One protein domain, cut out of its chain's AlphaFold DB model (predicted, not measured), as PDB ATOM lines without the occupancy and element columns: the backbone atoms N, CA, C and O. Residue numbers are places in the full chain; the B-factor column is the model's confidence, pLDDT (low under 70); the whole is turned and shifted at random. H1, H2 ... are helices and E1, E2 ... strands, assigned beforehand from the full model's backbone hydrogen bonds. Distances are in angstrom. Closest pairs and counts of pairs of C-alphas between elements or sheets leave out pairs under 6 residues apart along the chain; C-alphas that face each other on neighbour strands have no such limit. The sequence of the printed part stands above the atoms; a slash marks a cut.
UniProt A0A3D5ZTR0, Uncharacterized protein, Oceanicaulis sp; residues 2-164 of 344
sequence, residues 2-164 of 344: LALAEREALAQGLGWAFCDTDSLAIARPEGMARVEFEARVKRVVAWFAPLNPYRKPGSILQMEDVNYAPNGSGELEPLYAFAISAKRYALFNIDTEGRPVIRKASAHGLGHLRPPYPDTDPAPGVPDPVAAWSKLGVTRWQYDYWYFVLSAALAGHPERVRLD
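AT A GLANCE: This is residues 2 to 164 of the 344 residues of an uncharacterized protein of Oceanicaulis sp (UniProt A0A3D5ZTR0). Two small sheets stand partly face to face in the middle, their strands crossed: the hairpin E1 and E2, and the strongly twisted sheet E3 E4 E5. Helix H1 packs on the far side of the hairpin, with H2 next to H1, and H4 covers the far face of the larger sheet, so that the long axis runs through the stack; residues 106 to 132 loop round the H4 end. The printed part has 163 residues with four named helices and five named strands, in the order H1 E1 E2 H2 E3 E4 E5 H3 H4, and both sheets are antiparallel. The class is mixed, helices and strands, with under half of the residues in named elements. The whole is compact, with a radius of gyration of the C-alphas of 17.3 A and spans of 52 by 36 by 31 A.

HOW THE PARTS SIT: H1, residues 2 to 11, comes closest to E2, residues 23 to 27, at the C-alphas of Leu 2 and Leu 24, 6.9 A apart. E1, residues 15 to 20, and E2 form a hairpin, with N 17 and O 25 2.8 A apart. H2, residues 34 to 47, touches H1 with residues 41 to 44 alone, at a steep tilt of 48 degrees, opposite ways; the closest C-alphas, of Glu 8 and Val 44, are 5.9 A apart. E3, residues 80 to 85, E4, residues 88 to 94, and E5, residues 100 to 105, form a meander, each strand the antiparallel neighbour of the one before; N 82 and O 90 are 2.9 A apart, N 93 and O 101 2.9 A. This sheet and E1 E2 form a sandwich, two sheets face to face, with strands at 48 degrees; the closest C-alphas of E1 and E3, of Ala 17 and Ala 81, are 6.9 A apart. H3, residues 133 to 136, stands at the sheet's level, its Leu 136 C-alpha 4.3 A from that of Lys 104 in E5. H4, residues 140 to 154, makes two layers with the sheet, a helix on one face: its height is 8.8 A, over E4 and E5, slantwise to the strands at 52 degrees to E5 on the local plane. In H1, H2 and H4 every O i to N i+4 pair is within hydrogen-bond range; H3 is too short for one.

IN THESE COORDINATES: H1 begins at C-alpha 2, (244.521, 59.854, 163.511). H2 is 20.0 A long, E4 19.4 A and H4 20.9 A. H4 ends at C-alpha 154, (226.485, 36.237, 162.477).

THE WHOLE: The C-alphas of Arg 55 and Asp 164 are the two farthest apart, 55.2 A. The printed part has no cut. The long links are H2 to E3, 32 residues, and E5 to H3, 27 residues. The mean pLDDT of the printed part is 94.0, and no printed residue is under 70.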
ATOM      1  N   LEU A   2     245.219  61.031 162.967       90.62
ATOM      2  CA  LEU A   2     244.521  59.854 163.511       90.62
ATOM      3  C   LEU A   2     244.803  59.553 164.991       90.62
ATOM      4  O   LEU A   2     243.871  59.269 165.727       90.62
ATOM      5  N   ALA A   3     246.043  59.724 165.461       91.12
ATOM      6  CA  ALA A   3     246.359  59.581 166.888       91.12
ATOM      7  C   ALA A   3     245.607  60.593 167.782       91.12
ATOM      8  O   ALA A   3     245.236  60.272 168.907       91.12
ATOM      9  N   LEU A   4     245.343  61.809 167.282       94.06
ATOM     10  CA  LEU A   4     244.510  62.786 167.995       94.06
ATOM     11  C   LEU A   4     243.039  62.364 167.974       94.06
ATOM     12  O   LEU A   4     242.362  62.513 168.983       94.06
ATOM     13  N   ALA A   5     242.561  61.817 166.851       95.12
ATOM     14  CA  ALA A   5     241.177  61.368 166.712       95.12
ATOM     15  C   ALA A   5     240.889  60.179 167.635       95.12
ATOM     16  O   ALA A   5     239.863  60.157 168.303       95.12
ATOM     17  N   GLU A   6     241.829  59.239 167.729       94.69
ATOM     18  CA  GLU A   6     241.780  58.135 168.683       94.69
ATOM     19  C   GLU A   6     241.772  58.645 170.128       94.69
ATOM     20  O   GLU A   6     240.887  58.279 170.898       94.69
ATOM     21  N   ARG A   7     242.726  59.515 170.497       95.44
ATOM     22  CA  ARG A   7     242.780  60.097 171.846       95.44
ATOM     23  C   ARG A   7     241.456  60.768 172.203       95.44
ATOM     24  O   ARG A   7     240.970  60.595 173.316       95.44
ATOM     25  N   GLU A   8     240.891  61.534 171.275       97.19
ATOM     26  CA  GLU A   8     239.658  62.263 171.535       97.19
ATOM     27  C   GLU A   8     238.434  61.344 171.575       97.19
ATOM     28  O   GLU A   8     237.567  61.530 172.423       97.19
ATOM     29  N   ALA A   9     238.388  60.285 170.763       96.94
ATOM     30  CA  ALA A   9     237.376  59.240 170.902       96.94
ATOM     31  C   ALA A   9     237.420  58.602 172.302       96.94
ATOM     32  O   ALA A   9     236.391  58.531 172.975       96.94
ATOM     33  N   LEU A  10     238.613  58.240 172.787       95.38
ATOM     34  CA  LEU A  10     238.799  57.689 174.133       95.38
ATOM     35  C   LEU A  10     238.405  58.686 175.234       95.38
ATOM     36  O   LEU A  10     237.762  58.297 176.205       95.38
ATOM     37  N   ALA A  11     238.724  59.976 175.079       97.38
ATOM     38  CA  ALA A  11     238.315  61.025 176.020       97.38
ATOM     39  C   ALA A  11     236.787  61.201 176.073       97.38
ATOM     40  O   ALA A  11     236.222  61.485 177.130       97.38
ATOM     41  N   GLN A  12     236.102  60.964 174.953       97.50
ATOM     42  CA  GLN A  12     234.645  60.881 174.889       97.50
ATOM     43  C   GLN A  12     234.104  59.520 175.364       97.50
ATOM     44  O   GLN A  12     232.905  59.274 175.236       97.50
ATOM     45  N   GLY A  13     234.936  58.630 175.913       96.56
ATOM     46  CA  GLY A  13     234.547  57.296 176.370       96.56
ATOM     47  C   GLY A  13     234.059  56.388 175.243       96.56
ATOM     48  O   GLY A  13     233.148  55.603 175.471       96.56
ATOM     49  N   LEU A  14     234.587  56.550 174.028       96.94
ATOM     50  CA  LEU A  14     234.281  55.736 172.851       96.94
ATOM     51  C   LEU A  14     235.408  54.731 172.591       96.94
ATOM     52  O   LEU A  14     236.564  55.000 172.912       96.94
ATOM     53  N   GLY A  15     235.074  53.600 171.969       93.62
ATOM     54  CA  GLY A  15     236.057  52.645 171.455       93.62
ATOM     55  C   GLY A  15     236.391  52.902 169.985       93.62
ATOM     56  O   GLY A  15     235.867  53.825 169.356       93.62
ATOM     57  N   TRP A  16     237.221  52.046 169.395       93.44
ATOM     58  CA  TRP A  16     237.472  52.018 167.953       93.44
ATOM     59  C   TRP A  16     237.685  50.578 167.471       93.44
ATOM     60  O   TRP A  16     238.147  49.734 168.229       93.44
ATOM     61  N   ALA A  17     237.306  50.294 166.223       93.31
ATOM     62  CA  ALA A  17     237.353  48.952 165.637       93.31
ATOM     63  C   ALA A  17     238.587  48.740 164.746       93.31
ATOM     64  O   ALA A  17     239.239  47.705 164.810       93.31
ATOM     65  N   PHE A  18     238.915  49.719 163.902       93.19
ATOM     66  CA  PHE A  18     240.127  49.708 163.084       93.19
ATOM     67  C   PHE A  18     240.521  51.125 162.661       93.19
ATOM     68  O   PHE A  18     239.739  52.074 162.759       93.19
ATOM     69  N   CYS A  19     241.741  51.244 162.146       91.38
ATOM     70  CA  CYS A  19     242.258  52.445 161.513       91.38
ATOM     71  C   CYS A  19     242.929  52.052 160.193       91.38
ATOM     72  O   CYS A  19     243.757  51.138 160.173       91.38
ATOM     73  N   ASP A  20     242.553  52.705 159.095       89.12
ATOM     74  CA  ASP A  20     243.086  52.407 157.765       89.12
ATOM     75  C   ASP A  20     243.486  53.695 157.048       89.12
ATOM     76  O   ASP A  20     242.634  54.475 156.626       89.12
ATOM     77  N   THR A  21     244.800  53.881 156.914       86.56
ATOM     78  CA  THR A  21     245.469  54.999 156.232       86.56
ATOM     79  C   THR A  21     245.153  56.375 156.825       86.56
ATOM     80  O   THR A  21     245.977  56.928 157.550       86.56
ATOM     81  N   ASP A  22     243.980  56.920 156.532       90.06
ATOM     82  CA  ASP A  22     243.478  58.237 156.928       90.06
ATOM     83  C   ASP A  22     242.081  58.174 157.576       90.06
ATOM     84  O   ASP A  22     241.527  59.206 157.954       90.06
ATOM     85  N   SER A  23     241.546  56.968 157.785       92.25
ATOM     86  CA  SER A  23     240.231  56.715 158.384       92.25
ATOM     87  C   SER A  23     240.324  56.042 159.763       92.25
ATOM     88  O   SER A  23     241.247  55.273 160.046       92.25
ATOM     89  N   LEU A  24     239.349  56.324 160.635       95.00
ATOM     90  CA  LEU A  24     239.184  55.705 161.957       95.00
ATOM     91  C   LEU A  24     237.730  55.250 162.126       95.00
ATOM     92  O   LEU A  24     236.817  56.074 162.088       95.00
ATOM     93  N   ALA A  25     237.516  53.955 162.357       95.69
ATOM     94  CA  ALA A  25     236.198  53.411 162.663       95.69
ATOM     95  C   ALA A  25     235.948  53.477 164.175       95.69
ATOM     96  O   ALA A  25     236.470  52.660 164.932       95.69
ATOM     97  N   ILE A  26     235.162  54.459 164.619       96.25
ATOM     98  CA  ILE A  26     234.806  54.635 166.034       96.25
ATOM     99  C   ILE A  26     233.715  53.625 166.410       96.25
ATOM    100  O   ILE A  26     232.696  53.516 165.729       96.25
ATOM    101  N   ALA A  27     233.922  52.894 167.504       95.62
ATOM    102  CA  ALA A  27     233.032  51.842 167.973       95.62
ATOM    103  C   ALA A  27     232.210  52.313 169.177       95.62
ATOM    104  O   ALA A  27     232.708  52.994 170.078       95.62
ATOM    105  N   ARG A  28     230.932  51.929 169.192       95.81
ATOM    106  CA  ARG A  28     230.024  52.193 170.311       95.81
ATOM    107  C   ARG A  28     230.322  51.211 171.449       95.81
ATOM    108  O   ARG A  28     230.156  50.014 171.219       95.81
ATOM    109  N   PRO A  29     230.681  51.685 172.653       94.56
ATOM    110  CA  PRO A  29     230.833  50.813 173.812       94.56
ATOM    111  C   PRO A  29     229.528  50.107 174.179       94.56
ATOM    112  O   PRO A  29     228.428  50.622 173.937       94.56
ATOM    113  N   GLU A  30     229.648  48.944 174.811       92.56
ATOM    114  CA  GLU A  30     228.504  48.235 175.371       92.56
ATOM    115  C   GLU A  30     227.759  49.114 176.394       92.56
ATOM    116  O   GLU A  30     228.356  49.905 177.122       92.56
ATOM    117  N   GLY A  31     226.425  49.045 176.398       93.88
ATOM    118  CA  GLY A  31     225.574  49.846 177.288       93.88
ATOM    119  C   GLY A  31     225.347  51.312 176.881       93.88
ATOM    120  O   GLY A  31     224.436  51.940 177.414       93.88
ATOM    121  N   MET A  32     226.085  51.872 175.914       96.44
ATOM    122  CA  MET A  32     225.882  53.264 175.477       96.44
ATOM    123  C   MET A  32     224.683  53.403 174.527       96.44
ATOM    124  O   MET A  32     224.611  52.706 173.514       96.44
ATOM    125  N   ALA A  33     223.763  54.338 174.778       95.94
ATOM    126  CA  ALA A  33     222.644  54.596 173.866       95.94
ATOM    127  C   ALA A  33     223.129  55.125 172.499       95.94
ATOM    128  O   ALA A  33     224.106  55.867 172.420       95.94
ATOM    129  N   ARG A  34     222.436  54.787 171.399       92.81
ATOM    130  CA  ARG A  34     222.845  55.205 170.039       92.81
ATOM    131  C   ARG A  34     222.863  56.728 169.876       92.81
ATOM    132  O   ARG A  34     223.842  57.272 169.381       92.81
ATOM    133  N   VAL A  35     221.826  57.410 170.359       94.44
ATOM    134  CA  VAL A  35     221.728  58.881 170.314       94.44
ATOM    135  C   VAL A  35     222.894  59.532 171.057       94.44
ATOM    136  O   VAL A  35     223.475  60.513 170.594       94.44
ATOM    137  N   GLU A  36     223.275  58.959 172.198       96.88
ATOM    138  CA  GLU A  36     224.432  59.422 172.950       96.88
ATOM    139  C   GLU A  36     225.728  59.194 172.170       96.88
ATOM    140  O   GLU A  36     226.510  60.132 172.019       96.88
ATOM    141  N   PHE A  37     225.930  57.988 171.632       96.38
ATOM    142  CA  PHE A  37     227.077  57.641 170.794       96.38
ATOM    143  C   PHE A  37     227.253  58.625 169.633       96.38
ATOM    144  O   PHE A  37     228.330  59.193 169.463       96.38
ATOM    145  N   GLU A  38     226.185  58.902 168.887       95.00
ATOM    146  CA  GLU A  38     226.198  59.867 167.787       95.00
ATOM    147  C   GLU A  38     226.573  61.276 168.256       95.00
ATOM    148  O   GLU A  38     227.377  61.956 167.613       95.00
ATOM    149  N   ALA A  39     226.031  61.724 169.392       96.75
ATOM    150  CA  ALA A  39     226.385  63.015 169.969       96.75
ATOM    151  C   ALA A  39     227.868  63.071 170.379       96.75
ATOM    152  O   ALA A  39     228.524  64.090 170.155       96.75
ATOM    153  N   ARG A  40     228.415  61.985 170.942       97.94
ATOM    154  CA  ARG A  40     229.836  61.882 171.316       97.94
ATOM    155  C   ARG A  40     230.741  61.905 170.077       97.94
ATOM    156  O   ARG A  40     231.695  62.677 170.048       97.94
ATOM    157  N   VAL A  41     230.406  61.148 169.029       96.56
ATOM    158  CA  VAL A  41     231.135  61.146 167.744       96.56
ATOM    159  C   VAL A  41     231.137  62.539 167.110       96.56
ATOM    160  O   VAL A  41     232.185  63.023 166.684       96.56
ATOM    161  N   LYS A  42     229.996  63.241 167.111       96.12
ATOM    162  CA  LYS A  42     229.910  64.625 166.615       96.12
ATOM    163  C   LYS A  42     230.824  65.580 167.390       96.12
ATOM    164  O   LYS A  42     231.394  66.480 166.779       96.12
ATOM    165  N   ARG A  43     231.016  65.378 168.701       97.75
ATOM    166  CA  ARG A  43     231.988  66.158 169.492       97.75
ATOM    167  C   ARG A  43     233.432  65.866 169.093       97.75
ATOM    168  O   ARG A  43     234.189  66.818 168.937       97.75
ATOM    169  N   VAL A  44     233.786  64.599 168.848       97.31
ATOM    170  CA  VAL A  44     235.113  64.234 168.311       97.31
ATOM    171  C   VAL A  44     235.363  64.960 166.992       97.31
ATOM    172  O   VAL A  44     236.395  65.596 166.822       97.31
ATOM    173  N   VAL A  45     234.397  64.936 166.069       96.56
ATOM    174  CA  VAL A  45     234.509  65.640 164.784       96.56
ATOM    175  C   VAL A  45     234.633  67.153 164.981       96.56
ATOM    176  O   VAL A  45     235.511  67.777 164.387       96.56
ATOM    177  N   ALA A  46     233.798  67.758 165.827       96.44
ATOM    178  CA  ALA A  46     233.818  69.197 166.089       96.44
ATOM    179  C   ALA A  46     235.134  69.675 166.727       96.44
ATOM    180  O   ALA A  46     235.568  70.792 166.449       96.44
ATOM    181  N   TRP A  47     235.803  68.828 167.515       97.12
ATOM    182  CA  TRP A  47     237.099  69.130 168.132       97.12
ATOM    183  C   TRP A  47     238.184  69.498 167.104       97.12
ATOM    184  O   TRP A  47     239.067  70.303 167.389       97.12
ATOM    185  N   PHE A  48     238.086  68.974 165.879       96.31
ATOM    186  CA  PHE A  48     239.015  69.272 164.784       96.31
ATOM    187  C   PHE A  48     238.694  70.564 164.015       96.31
ATOM    188  O   PHE A  48     239.530  71.021 163.237       96.31
ATOM    189  N   ALA A  49     237.527  71.184 164.219       95.94
ATOM    190  CA  ALA A  49     237.160  72.442 163.561       95.94
ATOM    191  C   ALA A  49     238.157  73.598 163.785       95.94
ATOM    192  O   ALA A  49     238.555  74.213 162.795       95.94
ATOM    193  N   PRO A  50     238.632  73.892 165.015       95.62
ATOM    194  CA  PRO A  50     239.623  74.951 165.230       95.62
ATOM    195  C   PRO A  50     241.009  74.632 164.647       95.62
ATOM    196  O   PRO A  50     241.837  75.530 164.543       95.62
ATOM    197  N   LEU A  51     241.276  73.377 164.267       95.00
ATOM    198  CA  LEU A  51     242.545  72.965 163.658       95.00
ATOM    199  C   LEU A  51     242.566  73.152 162.137       95.00
ATOM    200  O   LEU A  51     243.573  72.841 161.506       95.00
ATOM    201  N   ASN A  52     241.466  73.618 161.543       94.94
ATOM    202  CA  ASN A  52     241.343  73.792 160.105       94.94
ATOM    203  C   ASN A  52     242.167  75.001 159.611       94.94
ATOM    204  O   ASN A  52     241.813  76.136 159.927       94.94
ATOM    205  N   PRO A  53     243.230  74.794 158.803       94.56
ATOM    206  CA  PRO A  53     244.049  75.890 158.284       94.56
ATOM    207  C   PRO A  53     243.459  76.531 157.015       94.56
ATOM    208  O   PRO A  53     244.008  77.508 156.501       94.56
ATOM    209  N   TYR A  54     242.389  75.965 156.450       93.88
ATOM    210  CA  TYR A  54     241.826  76.389 155.173       93.88
ATOM    211  C   TYR A  54     240.788  77.502 155.344       93.88
ATOM    212  O   TYR A  54     240.093  77.598 156.350       93.88
ATOM    213  N   ARG A  55     240.613  78.321 154.295       93.12
ATOM    214  CA  ARG A  55     239.594  79.392 154.273       93.12
ATOM    215  C   ARG A  55     238.164  78.867 154.402       93.12
ATOM    216  O   ARG A  55     237.296  79.589 154.878       93.12
ATOM    217  N   LYS A  56     237.901  77.645 153.919       92.94
ATOM    218  CA  LYS A  56     236.581  77.019 154.024       92.94
ATOM    219  C   LYS A  56     236.370  76.580 155.481       92.94
ATOM    220  O   LYS A  56     237.124  75.722 155.939       92.94
ATOM    221  N   PRO A  57     235.360  77.119 156.186       90.06
ATOM    222  CA  PRO A  57     235.099  76.747 157.571       90.06
ATOM    223  C   PRO A  57     234.611  75.296 157.670       90.06
ATOM    224  O   PRO A  57     234.021  74.763 156.728       90.06
ATOM    225  N   GLY A  58     234.832  74.669 158.826       92.44
ATOM    226  CA  GLY A  58     234.383  73.307 159.123       92.44
ATOM    227  C   GLY A  58     235.471  72.449 159.758       92.44
ATOM    228  O   GLY A  58     236.611  72.885 159.905       92.44
ATOM    229  N   SER A  59     235.106  71.227 160.139       94.38
ATOM    230  CA  SER A  59     236.077  70.247 160.621       94.38
ATOM    231  C   SER A  59     236.918  69.685 159.477       94.38
ATOM    232  O   SER A  59     236.402  69.437 158.389       94.38
ATOM    233  N   ILE A  60     238.209  69.470 159.742       93.69
ATOM    234  CA  ILE A  60     239.107  68.713 158.854       93.69
ATOM    235  C   ILE A  60     238.928  67.196 158.991       93.69
ATOM    236  O   ILE A  60     239.468  66.449 158.182       93.69
ATOM    237  N   LEU A  61     238.181  66.745 160.004       94.50
ATOM    238  CA  LEU A  61     237.737  65.365 160.146       94.50
ATOM    239  C   LEU A  61     236.283  65.275 159.671       94.50
ATOM    240  O   LEU A  61     235.455  66.100 160.052       94.50
ATOM    241  N   GLN A  62     235.956  64.280 158.853       93.38
ATOM    242  CA  GLN A  62     234.618  64.111 158.289       93.38
ATOM    243  C   GLN A  62     234.112  62.683 158.515       93.38
ATOM    244  O   GLN A  62     234.887  61.731 158.507       93.38
ATOM    245  N   MET A  63     232.798  62.537 158.703       93.75
ATOM    246  CA  MET A  63     232.136  61.232 158.682       93.75
ATOM    247  C   MET A  63     232.000  60.739 157.238       93.75
ATOM    248  O   MET A  63     231.477  61.458 156.388       93.75
ATOM    249  N   GLU A  64     232.443  59.513 156.963       92.88
ATOM    250  CA  GLU A  64     232.286  58.906 155.637       92.88
ATOM    251  C   GLU A  64     230.807  58.664 155.286       92.88
ATOM    252  O   GLU A  64     230.014  58.279 156.151       92.88
ATOM    253  N   ASP A  65     230.471  58.782 153.994       90.88
ATOM    254  CA  ASP A  65     229.131  58.535 153.433       90.88
ATOM    255  C   ASP A  65     228.543  57.168 153.829       90.88
ATOM    256  O   ASP A  65     227.328  57.004 153.907       90.88
ATOM    257  N   VAL A  66     229.403  56.177 154.084       91.81
ATOM    258  CA  VAL A  66     229.019  54.806 154.456       91.81
ATOM    259  C   VAL A  66     228.204  54.732 155.755       91.81
ATOM    260  O   VAL A  66     227.477  53.765 155.958       91.81
ATOM    261  N   ASN A  67     228.300  55.750 156.616       92.81
ATOM    262  CA  ASN A  67     227.554  55.828 157.875       92.81
ATOM    263  C   ASN A  67     226.079  56.214 157.683       92.81
ATOM    264  O   ASN A  67     225.284  56.075 158.613       92.81
ATOM    265  N   TYR A  68     225.719  56.729 156.508       91.62
ATOM    266  CA  TYR A  68     224.380  57.227 156.221       91.62
ATOM    267  C   TYR A  68     223.548  56.195 155.464       91.62
ATOM    268  O   TYR A  68     224.078  55.367 154.717       91.62
ATOM    269  N   ALA A  69     222.231  56.261 155.625       86.88
ATOM    270  CA  ALA A  69     221.299  55.411 154.903       86.88
ATOM    271  C   ALA A  69     221.462  55.598 153.376       86.88
ATOM    272  O   ALA A  69     221.570  56.728 152.883       86.88
ATOM    273  N   PRO A  70     221.455  54.507 152.588       78.88
ATOM    274  CA  PRO A  70     221.729  54.555 151.150       78.88
ATOM    275  C   PRO A  70     220.596  55.213 150.348       78.88
ATOM    276  O   PRO A  70     220.779  55.540 149.180       78.88
ATOM    277  N   ASN A  71     219.440  55.446 150.976       81.19
ATOM    278  CA  ASN A  71     218.274  56.112 150.390       81.19
ATOM    279  C   ASN A  71     218.431  57.640 150.239       81.19
ATOM    280  O   ASN A  71     217.513  58.295 149.753       81.19
ATOM    281  N   GLY A  72     219.558  58.220 150.672       76.94
ATOM    282  CA  GLY A  72     219.817  59.657 150.550       76.94
ATOM    283  C   GLY A  72     219.065  60.533 151.556       76.94
ATOM    284  O   GLY A  72     219.095  61.753 151.427       76.94
ATOM    285  N   SER A  73     218.430  59.942 152.573       84.19
ATOM    286  CA  SER A  73     217.766  60.677 153.664       84.19
ATOM    287  C   SER A  73     218.727  61.531 154.501       84.19
ATOM    288  O   SER A  73     218.300  62.470 155.166       84.19
ATOM    289  N   GLY A  74     220.026  61.208 154.482       83.88
ATOM    290  CA  GLY A  74     221.022  61.822 155.363       83.88
ATOM    291  C   GLY A  74     220.929  61.340 156.814       83.88
ATOM    292  O   GLY A  74     221.626  61.869 157.680       83.88
ATOM    293  N   GLU A  75     220.094  60.335 157.087       87.88
ATOM    294  CA  GLU A  75     219.991  59.699 158.396       87.88
ATOM    295  C   GLU A  75     221.145  58.723 158.612       87.88
ATOM    296  O   GLU A  75     221.611  58.073 157.675       87.88
ATOM    297  N   LEU A  76     221.620  58.625 159.853       89.19
ATOM    298  CA  LEU A  76     222.617  57.630 160.228       89.19
ATOM    299  C   LEU A  76     221.953  56.263 160.364       89.19
ATOM    300  O   LEU A  76     220.895  56.129 160.974       89.19
ATOM    301  N   GLU A  77     222.616  55.243 159.837       86.81
ATOM    302  CA  GLU A  77     222.150  53.865 159.920       86.81
ATOM    303  C   GLU A  77     223.117  53.041 160.781       86.81
ATOM    304  O   GLU A  77     224.334  53.234 160.694       86.81
ATOM    305  N   PRO A  78     222.627  52.110 161.626       89.50
ATOM    306  CA  PRO A  78     223.478  51.182 162.360       89.50
ATOM    307  C   PRO A  78     224.478  50.441 161.466       89.50
ATOM    308  O   PRO A  78     224.113  49.492 160.778       89.50
ATOM    309  N   LEU A  79     225.748  50.841 161.529       94.19
ATOM    310  CA  LEU A  79     226.839  50.202 160.803       94.19
ATOM    311  C   LEU A  79     227.642  49.300 161.742       94.19
ATOM    312  O   LEU A  79     228.141  49.749 162.777       94.19
ATOM    313  N   TYR A  80     227.757  48.030 161.379       95.81
ATOM    314  CA  TYR A  80     228.574  47.041 162.070       95.81
ATOM    315  C   TYR A  80     229.926  46.910 161.377       95.81
ATOM    316  O   TYR A  80     230.034  47.091 160.164       95.81
ATOM    317  N   ALA A  81     230.954  46.585 162.155       96.25
ATOM    318  CA  ALA A  81     232.299  46.340 161.660       96.25
ATOM    319  C   ALA A  81     232.732  44.924 162.042       96.25
ATOM    320  O   ALA A  81     232.629  44.534 163.202       96.25
ATOM    321  N   PHE A  82     233.244  44.179 161.067       96.44
ATOM    322  CA  PHE A  82     233.956  42.927 161.281       96.44
ATOM    323  C   PHE A  82     235.400  43.131 160.831       96.44
ATOM    324  O   PHE A  82     235.645  43.352 159.645       96.44
ATOM    325  N   ALA A  83     236.349  43.110 161.764       95.06
ATOM    326  CA  ALA A  83     237.765  43.332 161.491       95.06
ATOM    327  C   ALA A  83     238.561  42.066 161.820       95.06
ATOM    328  O   ALA A  83     238.455  41.545 162.923       95.06
ATOM    329  N   ILE A  84     239.342  41.587 160.850       94.38
ATOM    330  CA  ILE A  84     240.212  40.412 160.991       94.38
ATOM    331  C   ILE A  84     241.620  40.866 161.389       94.38
ATOM    332  O   ILE A  84     242.180  40.425 162.382       94.38
ATOM    333  N   SER A  85     242.200  41.768 160.594       92.69
ATOM    334  CA  SER A  85     243.564  42.279 160.763       92.69
ATOM    335  C   SER A  85     243.710  43.622 160.044       92.69
ATOM    336  O   SER A  85     242.773  44.094 159.388       92.69
ATOM    337  N   ALA A  86     244.898  44.238 160.086       90.00
ATOM    338  CA  ALA A  86     245.171  45.445 159.312       90.00
ATOM    339  C   ALA A  86     244.773  45.262 157.839       90.00
ATOM    340  O   ALA A  86     245.178  44.303 157.175       90.00
ATOM    341  N   LYS A  87     243.973  46.211 157.341       91.25
ATOM    342  CA  LYS A  87     243.417  46.239 155.981       91.25
ATOM    343  C   LYS A  87     242.500  45.062 155.631       91.25
ATOM    344  O   LYS A  87     242.205  44.879 154.458       91.25
ATOM    345  N   ARG A  88     242.016  44.271 156.590       95.38
ATOM    346  CA  ARG A  88     241.046  43.191 156.348       95.38
ATOM    347  C   ARG A  88     239.838  43.384 157.242       95.38
ATOM    348  O   ARG A  88     239.828  42.958 158.393       95.38
ATOM    349  N   TYR A  89     238.835  44.062 156.707       96.31
ATOM    350  CA  TYR A  89     237.614  44.383 157.428       96.31
ATOM    351  C   TYR A  89     236.429  44.495 156.472       96.31
ATOM    352  O   TYR A  89     236.607  44.733 155.275       96.31
ATOM    353  N   ALA A  90     235.227  44.378 157.022       97.44
ATOM    354  CA  ALA A  90     233.978  44.678 156.345       97.44
ATOM    355  C   ALA A  90     233.081  45.542 157.237       97.44
ATOM    356  O   ALA A  90     232.979  45.328 158.445       97.44
ATOM    357  N   LEU A  91     232.436  46.523 156.615       96.94
ATOM    358  CA  LEU A  91     231.386  47.361 157.173       96.94
ATOM    359  C   LEU A  91     230.057  46.926 156.562       96.94
ATOM    360  O   LEU A  91     229.937  46.848 155.334       96.94
ATOM    361  N   PHE A  92     229.067  46.637 157.398       96.75
ATOM    362  CA  PHE A  92     227.805  46.055 156.951       96.75
ATOM    363  C   PHE A  92     226.629  46.463 157.844       96.75
ATOM    364  O   PHE A  92     226.806  46.814 159.009       96.75
ATOM    365  N   ASN A  93     225.423  46.415 157.288       95.62
ATOM    366  CA  ASN A  93     224.173  46.431 158.046       95.62
ATOM    367  C   ASN A  93     223.637  44.998 158.171       95.62
ATOM    368  O   ASN A  93     224.132  44.083 157.514       95.62
ATOM    369  N   ILE A  94     222.610  44.813 158.993       95.19
ATOM    370  CA  ILE A  94     221.887  43.545 159.116       95.19
ATOM    371  C   ILE A  94     220.461  43.802 158.636       95.19
ATOM    372  O   ILE A  94     219.825  44.740 159.119       95.19
ATOM    373  N   ASP A  95     219.989  43.022 157.662       92.81
ATOM    374  CA  ASP A  95     218.625  43.156 157.142       92.81
ATOM    375  C   ASP A  95     217.572  42.551 158.092       92.81
ATOM    376  O   ASP A  95     217.883  41.988 159.144       92.81
ATOM    377  N   THR A  96     216.295  42.662 157.724       92.88
ATOM    378  CA  THR A  96     215.169  42.130 158.512       92.88
ATOM    379  C   THR A  96     215.172  40.607 158.648       92.88
ATOM    380  O   THR A  96     214.502  40.080 159.530       92.88
ATOM    381  N   GLU A  97     215.899  39.900 157.784       93.38
ATOM    382  CA  GLU A  97     216.065  38.444 157.815       93.38
ATOM    383  C   GLU A  97     217.338  38.026 158.575       93.38
ATOM    384  O   GLU A  97     217.646  36.838 158.660       93.38
ATOM    385  N   GLY A  98     218.086  38.980 159.144       94.25
ATOM    386  CA  GLY A  98     219.333  38.715 159.857       94.25
ATOM    387  C   GLY A  98     220.548  38.506 158.945       94.25
ATOM    388  O   GLY A  98     221.586  38.047 159.420       94.25
ATOM    389  N   ARG A  99     220.451  38.823 157.649       95.31
ATOM    390  CA  ARG A  99     221.540  38.645 156.676       95.31
ATOM    391  C   ARG A  99     222.438  39.883 156.609       95.31
ATOM    392  O   ARG A  99     221.962  41.006 156.800       95.31
ATOM    393  N   PRO A 100     223.731  39.712 156.287       97.06
ATOM    394  CA  PRO A 100     224.639  40.838 156.141       97.06
ATOM    395  C   PRO A 100     224.380  41.601 154.835       97.06
ATOM    396  O   PRO A 100     224.339  41.017 153.752       97.06
ATOM    397  N   VAL A 101     224.293  42.928 154.933       95.94
ATOM    398  CA  VAL A 101     224.254  43.862 153.800       95.94
ATOM    399  C   VAL A 101     225.569  44.632 153.775       95.94
ATOM    400  O   VAL A 101     225.773  45.565 154.552       95.94
ATOM    401  N   ILE A 102     226.495  44.222 152.909       96.69
ATOM    402  CA  ILE A 102     227.846  44.794 152.861       96.69
ATOM    403  C   ILE A 102     227.793  46.208 152.275       96.69
ATOM    404  O   ILE A 102     227.259  46.437 151.190       96.69
ATOM    405  N   ARG A 103     228.396  47.160 152.991       94.88
ATOM    406  CA  ARG A 103     228.469  48.577 152.609       94.88
ATOM    407  C   ARG A 103     229.846  48.977 152.097       94.88
ATOM    408  O   ARG A 103     229.942  49.804 151.196       94.88
ATOM    409  N   LYS A 104     230.897  48.391 152.671       95.44
ATOM    410  CA  LYS A 104     232.304  48.564 152.283       95.44
ATOM    411  C   LYS A 104     233.088  47.371 152.810       95.44
ATOM    412  O   LYS A 104     232.841  46.936 153.929       95.44
ATOM    413  N   ALA A 105     234.038  46.854 152.053       96.56
ATOM    414  CA  ALA A 105     234.932  45.806 152.518       96.56
ATOM    415  C   ALA A 105     236.333  46.018 151.954       96.56
ATOM    416  O   ALA A 105     236.526  46.676 150.935       96.56
ATOM    417  N   SER A 106     237.320  45.439 152.627       95.69
ATOM    418  CA  SER A 106     238.685  45.378 152.132       95.69
ATOM    419  C   SER A 106     239.078  43.931 151.874       95.69
ATOM    420  O   SER A 106     239.005  43.072 152.753       95.69
ATOM    421  N   ALA A 107     239.533  43.664 150.654       90.88
ATOM    422  CA  ALA A 107     240.074  42.377 150.227       90.88
ATOM    423  C   ALA A 107     241.615  42.385 150.202       90.88
ATOM    424  O   ALA A 107     242.249  41.757 149.346       90.88
ATOM    425  N   HIS A 108     242.251  43.147 151.100       92.81
ATOM    426  CA  HIS A 108     243.707  43.229 151.145       92.81
ATOM    427  C   HIS A 108     244.333  41.854 151.386       92.81
ATOM    428  O   HIS A 108     244.025  41.162 152.352       92.81
ATOM    429  N   GLY A 109     245.272  41.477 150.523       91.31
ATOM    430  CA  GLY A 109     245.853  40.140 150.525       91.31
ATOM    431  C   GLY A 109     245.150  39.158 149.591       91.31
ATOM    432  O   GLY A 109     245.696  38.086 149.405       91.31
ATOM    433  N   LEU A 110     244.038  39.515 148.935       94.44
ATOM    434  CA  LEU A 110     243.417  38.699 147.876       94.44
ATOM    435  C   LEU A 110     243.728  39.195 146.460       94.44
ATOM    436  O   LEU A 110     243.571  38.445 145.504       94.44
ATOM    437  N   GLY A 111     244.208  40.432 146.298       91.56
ATOM    438  CA  GLY A 111     244.458  41.033 144.976       91.56
ATOM    439  C   GLY A 111     245.566  40.371 144.144       91.56
ATOM    440  O   GLY A 111     245.703  40.674 142.963       91.56
ATOM    441  N   HIS A 112     246.358  39.475 144.740       91.88
ATOM    442  CA  HIS A 112     247.338  38.669 144.010       91.88
ATOM    443  C   HIS A 112     246.693  37.487 143.269       91.88
ATOM    444  O   HIS A 112     247.298  36.945 142.342       91.88
ATOM    445  N   LEU A 113     245.490  37.080 143.684       95.88
ATOM    446  CA  LEU A 113     244.712  36.030 143.044       95.88
ATOM    447  C   LEU A 113     243.942  36.606 141.865       95.88
ATOM    448  O   LEU A 113     243.386  37.706 141.923       95.88
ATOM    449  N   ARG A 114     243.879  35.835 140.785       95.12
ATOM    450  CA  ARG A 114     242.951  36.120 139.699       95.12
ATOM    451  C   ARG A 114     241.525  35.786 140.144       95.12
ATOM    452  O   ARG A 114     241.350  34.912 140.985       95.12
ATOM    453  N   PRO A 115     240.499  36.452 139.596       95.50
ATOM    454  CA  PRO A 115     239.122  36.060 139.860       95.50
ATOM    455  C   PRO A 115     238.887  34.587 139.474       95.50
ATOM    456  O   PRO A 115     239.203  34.214 138.340       95.50
ATOM    457  N   PRO A 116     238.349  33.748 140.378       95.31
ATOM    458  CA  PRO A 116     238.009  32.360 140.062       95.31
ATOM    459  C   PRO A 116     236.866  32.246 139.039       95.31
ATOM    460  O   PRO A 116     236.802  31.272 138.285       95.31
ATOM    461  N   TYR A 117     235.985  33.244 139.002       95.50
ATOM    462  CA  TYR A 117     234.818  33.345 138.129       95.50
ATOM    463  C   TYR A 117     234.529  34.825 137.795       95.50
ATOM    464  O   TYR A 117     235.003  35.712 138.519       95.50
ATOM    465  N   PRO A 118     233.842  35.117 136.670       93.81
ATOM    466  CA  PRO A 118     233.528  36.484 136.256       93.81
ATOM    467  C   PRO A 118     232.393  37.098 137.086       93.81
ATOM    468  O   PRO A 118     231.597  36.389 137.693       93.81
ATOM    469  N   ASP A 119     232.252  38.424 137.030       94.12
ATOM    470  CA  ASP A 119     231.192  39.150 137.750       94.12
ATOM    471  C   ASP A 119     229.766  38.762 137.298       94.12
ATOM    472  O   ASP A 119     228.801  38.998 138.022       94.12
ATOM    473  N   THR A 120     229.631  38.159 136.110       94.44
ATOM    474  CA  THR A 120     228.365  37.666 135.537       94.44
ATOM    475  C   THR A 120     227.949  36.282 136.040       94.44
ATOM    476  O   THR A 120     226.868  35.827 135.679       94.44
ATOM    477  N   ASP A 121     228.794  35.603 136.820       95.94
ATOM    478  CA  ASP A 121     228.540  34.270 137.384       95.94
ATOM    479  C   ASP A 121     228.650  34.326 138.919       95.94
ATOM    480  O   ASP A 121     229.640  33.888 139.501       95.94
ATOM    481  N   PRO A 122     227.706  35.003 139.593       96.56
ATOM    482  CA  PRO A 122     227.784  35.233 141.026       96.56
ATOM    483  C   PRO A 122     227.557  33.966 141.855       96.56
ATOM    484  O   PRO A 122     226.818  33.066 141.456       96.56
ATOM    485  N   ALA A 123     228.094  33.940 143.079       97.25
ATOM    486  CA  ALA A 123     227.777  32.878 144.030       97.25
ATOM    487  C   ALA A 123     226.252  32.762 144.284       97.25
ATOM    488  O   ALA A 123     225.608  33.756 144.645       97.25
ATOM    489  N   PRO A 124     225.662  31.556 144.165       95.75
ATOM    490  CA  PRO A 124     224.251  31.329 144.445       95.75
ATOM    491  C   PRO A 124     223.848  31.756 145.860       95.75
ATOM    492  O   PRO A 124     224.502  31.413 146.849       95.75
ATOM    493  N   GLY A 125     222.729  32.474 145.957       93.00
ATOM    494  CA  GLY A 125     222.167  32.929 147.231       93.00
ATOM    495  C   GLY A 125     222.848  34.159 147.835       93.00
ATOM    496  O   GLY A 125     222.463  34.564 148.928       93.00
ATOM    497  N   VAL A 126     223.817  34.769 147.145       96.19
ATOM    498  CA  VAL A 126     224.416  36.045 147.551       96.19
ATOM    499  C   VAL A 126     223.664  37.204 146.881       96.19
ATOM    500  O   VAL A 126     223.695  37.305 145.650       96.19
ATOM    501  N   PRO A 127     223.002  38.095 147.646       93.69
ATOM    502  CA  PRO A 127     222.308  39.251 147.088       93.69
ATOM    503  C   PRO A 127     223.261  40.226 146.397       93.69
ATOM    504  O   PRO A 127     224.399  40.416 146.838       93.69
ATOM    505  N   ASP A 128     222.768  40.900 145.361       93.81
ATOM    506  CA  ASP A 128     223.497  42.001 144.737       93.81
ATOM    507  C   ASP A 128     223.733  43.149 145.729       93.81
ATOM    508  O   ASP A 128     222.927  43.382 146.638       93.81
ATOM    509  N   PRO A 129     224.847  43.882 145.578       92.94
ATOM    510  CA  PRO A 129     225.176  44.946 146.502       92.94
ATOM    511  C   PRO A 129     224.206  46.121 146.402       92.94
ATOM    512  O   PRO A 129     223.857  46.587 145.320       92.94
ATOM    513  N   VAL A 130     223.851  46.674 147.562       89.19
ATOM    514  CA  VAL A 130     223.045  47.905 147.658       89.19
ATOM    515  C   VAL A 130     223.843  49.163 147.303       89.19
ATOM    516  O   VAL A 130     223.272  50.207 146.998       89.19
ATOM    517  N   ALA A 131     225.173  49.082 147.370       86.31
ATOM    518  CA  ALA A 131     226.087  50.163 147.034       86.31
ATOM    519  C   ALA A 131     226.721  49.934 145.657       86.31
ATOM    520  O   ALA A 131     226.965  48.802 145.244       86.31
ATOM    521  N   ALA A 132     227.055  51.025 144.965       89.19
ATOM    522  CA  ALA A 132     227.799  50.950 143.713       89.19
ATOM    523  C   ALA A 132     229.153  50.243 143.911       89.19
ATOM    524  O   ALA A 132     229.857  50.508 144.889       89.19
ATOM    525  N   TRP A 133     229.561  49.424 142.936       91.81
ATOM    526  CA  TRP A 133     230.829  48.679 142.958       91.81
ATOM    527  C   TRP A 133     232.054  49.547 143.276       91.81
ATOM    528  O   TRP A 133     232.923  49.136 144.040       91.81
ATOM    529  N   SER A 134     232.092  50.784 142.770       89.38
ATOM    530  CA  SER A 134     233.181  51.736 143.030       89.38
ATOM    531  C   SER A 134     233.317  52.152 144.499       89.38
ATOM    532  O   SER A 134     234.393  52.584 144.903       89.38
ATOM    533  N   LYS A 135     232.254  52.022 145.304       89.44
ATOM    534  CA  LYS A 135     232.248  52.357 146.736       89.44
ATOM    535  C   LYS A 135     232.509  51.153 147.645       89.44
ATOM    536  O   LYS A 135     232.875  51.347 148.801       89.44
ATOM    537  N   LEU A 136     232.342  49.927 147.144       92.44
ATOM    538  CA  LEU A 136     232.474  48.712 147.953       92.44
ATOM    539  C   LEU A 136     233.918  48.369 148.324       92.44
ATOM    540  O   LEU A 136     234.136  47.782 149.377       92.44
ATOM    541  N   GLY A 137     234.887  48.702 147.467       92.69
ATOM    542  CA  GLY A 137     236.300  48.358 147.678       92.69
ATOM    543  C   GLY A 137     236.674  46.906 147.342       92.69
ATOM    544  O   GLY A 137     237.810  46.503 147.586       92.69
ATOM    545  N   VAL A 138     235.749  46.128 146.765       96.06
ATOM    546  CA  VAL A 138     235.932  44.707 146.417       96.06
ATOM    547  C   VAL A 138     235.303  44.357 145.065       96.06
ATOM    548  O   VAL A 138     234.367  45.022 144.620       96.06
ATOM    549  N   THR A 139     235.808  43.307 144.412       95.94
ATOM    550  CA  THR A 139     235.221  42.720 143.185       95.94
ATOM    551  C   THR A 139     234.105  41.724 143.514       95.94
ATOM    552  O   THR A 139     233.949  41.352 144.679       95.94
ATOM    553  N   ARG A 140     233.360  41.215 142.515       96.50
ATOM    554  CA  ARG A 140     232.218  40.314 142.770       96.50
ATOM    555  C   ARG A 140     232.575  39.100 143.623       96.50
ATOM    556  O   ARG A 140     231.985  38.891 144.673       96.50
ATOM    557  N   TRP A 141     233.585  38.335 143.219       97.06
ATOM    558  CA  TRP A 141     233.964  37.118 143.944       97.06
ATOM    559  C   TRP A 141     234.462  37.391 145.378       97.06
ATOM    560  O   TRP A 141     234.292  36.564 146.273       97.06
ATOM    561  N   GLN A 142     235.059  38.565 145.613       97.69
ATOM    562  CA  GLN A 142     235.504  39.002 146.941       97.69
ATOM    563  C   GLN A 142     234.316  39.424 147.807       97.69
ATOM    564  O   GLN A 142     234.312  39.150 149.004       97.69
ATOM    565  N   TYR A 143     233.315  40.074 147.208       98.00
ATOM    566  CA  TYR A 143     232.043  40.386 147.853       98.00
ATOM    567  C   TYR A 143     231.320  39.103 148.278       98.00
ATOM    568  O   TYR A 143     230.934  38.985 149.439       98.00
ATOM    569  N   ASP A 144     231.219  38.117 147.381       97.94
ATOM    570  CA  ASP A 144     230.605  36.820 147.679       97.94
ATOM    571  C   ASP A 144     231.322  36.112 148.836       97.94
ATOM    572  O   ASP A 144     230.685  35.633 149.774       97.94
ATOM    573  N   TYR A 145     232.658  36.095 148.820       98.06
ATOM    574  CA  TYR A 145     233.441  35.527 149.913       98.06
ATOM    575  C   TYR A 145     233.182  36.251 151.245       98.06
ATOM    576  O   TYR A 145     232.900  35.604 152.255       98.06
ATOM    577  N   TRP A 146     233.200  37.588 151.253       98.12
ATOM    578  CA  TRP A 146     232.883  38.377 152.446       98.12
ATOM    579  C   TRP A 146     231.463  38.129 152.961       98.12
ATOM    580  O   TRP A 146     231.265  38.090 154.174       98.12
ATOM    581  N   TYR A 147     230.489  37.907 152.076       98.06
ATOM    582  CA  TYR A 147     229.131  37.545 152.474       98.06
ATOM    583  C   TYR A 147     229.115  36.246 153.292       98.06
ATOM    584  O   TYR A 147     228.476  36.194 154.345       98.06
ATOM    585  N   PHE A 148     229.868  35.222 152.876       98.00
ATOM    586  CA  PHE A 148     229.989  33.971 153.633       98.00
ATOM    587  C   PHE A 148     230.784  34.124 154.931       98.00
ATOM    588  O   PHE A 148     230.397  33.523 155.934       98.00
ATOM    589  N   VAL A 149     231.830  34.957 154.953       97.94
ATOM    590  CA  VAL A 149     232.567  35.289 156.189       97.94
ATOM    591  C   VAL A 149     231.630  35.925 157.219       97.94
ATOM    592  O   VAL A 149     231.552  35.472 158.359       97.94
ATOM    593  N   LEU A 150     230.873  36.944 156.808       98.00
ATOM    594  CA  LEU A 150     229.937  37.642 157.687       98.00
ATOM    595  C   LEU A 150     228.764  36.756 158.107       98.00
ATOM    596  O   LEU A 150     228.350  36.810 159.260       98.00
ATOM    597  N   SER A 151     228.253  35.914 157.207       97.81
ATOM    598  CA  SER A 151     227.187  34.963 157.541       97.81
ATOM    599  C   SER A 151     227.641  33.963 158.607       97.81
ATOM    600  O   SER A 151     226.908  33.706 159.557       97.81
ATOM    601  N   ALA A 152     228.869  33.444 158.496       97.00
ATOM    602  CA  ALA A 152     229.445  32.553 159.501       97.00
ATOM    603  C   ALA A 152     229.627  33.264 160.855       97.00
ATOM    604  O   ALA A 152     229.292  32.707 161.902       97.00
ATOM    605  N   ALA A 153     230.080  34.522 160.839       96.25
ATOM    606  CA  ALA A 153     230.218  35.338 162.043       96.25
ATOM    607  C   ALA A 153     228.870  35.624 162.727       96.25
ATOM    608  O   ALA A 153     228.756  35.460 163.940       96.25
ATOM    609  N   LEU A 154     227.838  35.996 161.962       96.75
ATOM    610  CA  LEU A 154     226.485  36.237 162.477       96.75
ATOM    611  C   LEU A 154     225.832  34.963 163.030       96.75
ATOM    612  O   LEU A 154     225.061  35.037 163.982       96.75
ATOM    613  N   ALA A 155     226.183  33.796 162.485       96.25
ATOM    614  CA  ALA A 155     225.771  32.496 163.010       96.25
ATOM    615  C   ALA A 155     226.556  32.054 164.266       96.25
ATOM    616  O   ALA A 155     226.271  30.992 164.813       96.25
ATOM    617  N   GLY A 156     227.541  32.836 164.729       95.06
ATOM    618  CA  GLY A 156     228.352  32.520 165.910       95.06
ATOM    619  C   GLY A 156     229.501  31.539 165.656       95.06
ATOM    620  O   GLY A 156     230.060  30.996 166.609       95.06
ATOM    621  N   HIS A 157     229.863  31.306 164.393       94.62
ATOM    622  CA  HIS A 157     230.942  30.400 163.988       94.62
ATOM    623  C   HIS A 157     231.893  31.084 162.992       94.62
ATOM    624  O   HIS A 157     232.055  30.597 161.868       94.62
ATOM    625  N   PRO A 158     232.501  32.236 163.350       92.62
ATOM    626  CA  PRO A 158     233.327  33.027 162.433       92.62
ATOM    627  C   PRO A 158     234.489  32.231 161.832       92.62
ATOM    628  O   PRO A 158     234.941  32.548 160.738       92.62
ATOM    629  N   GLU A 159     234.957  31.179 162.502       92.62
ATOM    630  CA  GLU A 159     236.027  30.308 162.034       92.62
ATOM    631  C   GLU A 159     235.600  29.325 160.933       92.62
ATOM    632  O   GLU A 159     236.456  28.821 160.200       92.62
ATOM    633  N   ARG A 160     234.293  29.078 160.770       94.00
ATOM    634  CA  ARG A 160     233.723  28.075 159.852       94.00
ATOM    635  C   ARG A 160     233.093  28.728 158.632       94.00
ATOM    636  O   ARG A 160     231.877  28.725 158.449       94.00
ATOM    637  N   VAL A 161     233.939  29.267 157.764       95.75
ATOM    638  CA  VAL A 161     233.490  29.864 156.504       95.75
ATOM    639  C   VAL A 161     233.285  28.778 155.457       95.75
ATOM    640  O   VAL A 161     234.173  27.972 155.183       95.75
ATOM    641  N   ARG A 162     232.096  28.771 154.854       95.38
ATOM    642  CA  ARG A 162     231.762  27.881 153.745       95.38
ATOM    643  C   ARG A 162     232.566  28.264 152.497       95.38
ATOM    644  O   ARG A 162     232.612  29.439 152.150       95.38
ATOM    645  N   LEU A 163     233.156  27.282 151.812       96.69
ATOM    646  CA  LEU A 163     234.015  27.478 150.627       96.69
ATOM    647  C   LEU A 163     233.630  26.592 149.429       96.69
ATOM    648  O   LEU A 163     234.356  26.531 148.442       96.69
ATOM    649  N   ASP A 164     232.482  25.921 149.496       96.88
ATOM    650  CA  ASP A 164     231.895  25.094 148.432       96.88
ATOM    651  C   ASP A 164     230.730  25.803 147.711       96.88
ATOM    652  O   ASP A 164     230.020  25.203 146.908       96.88
TER     653      ASP A 164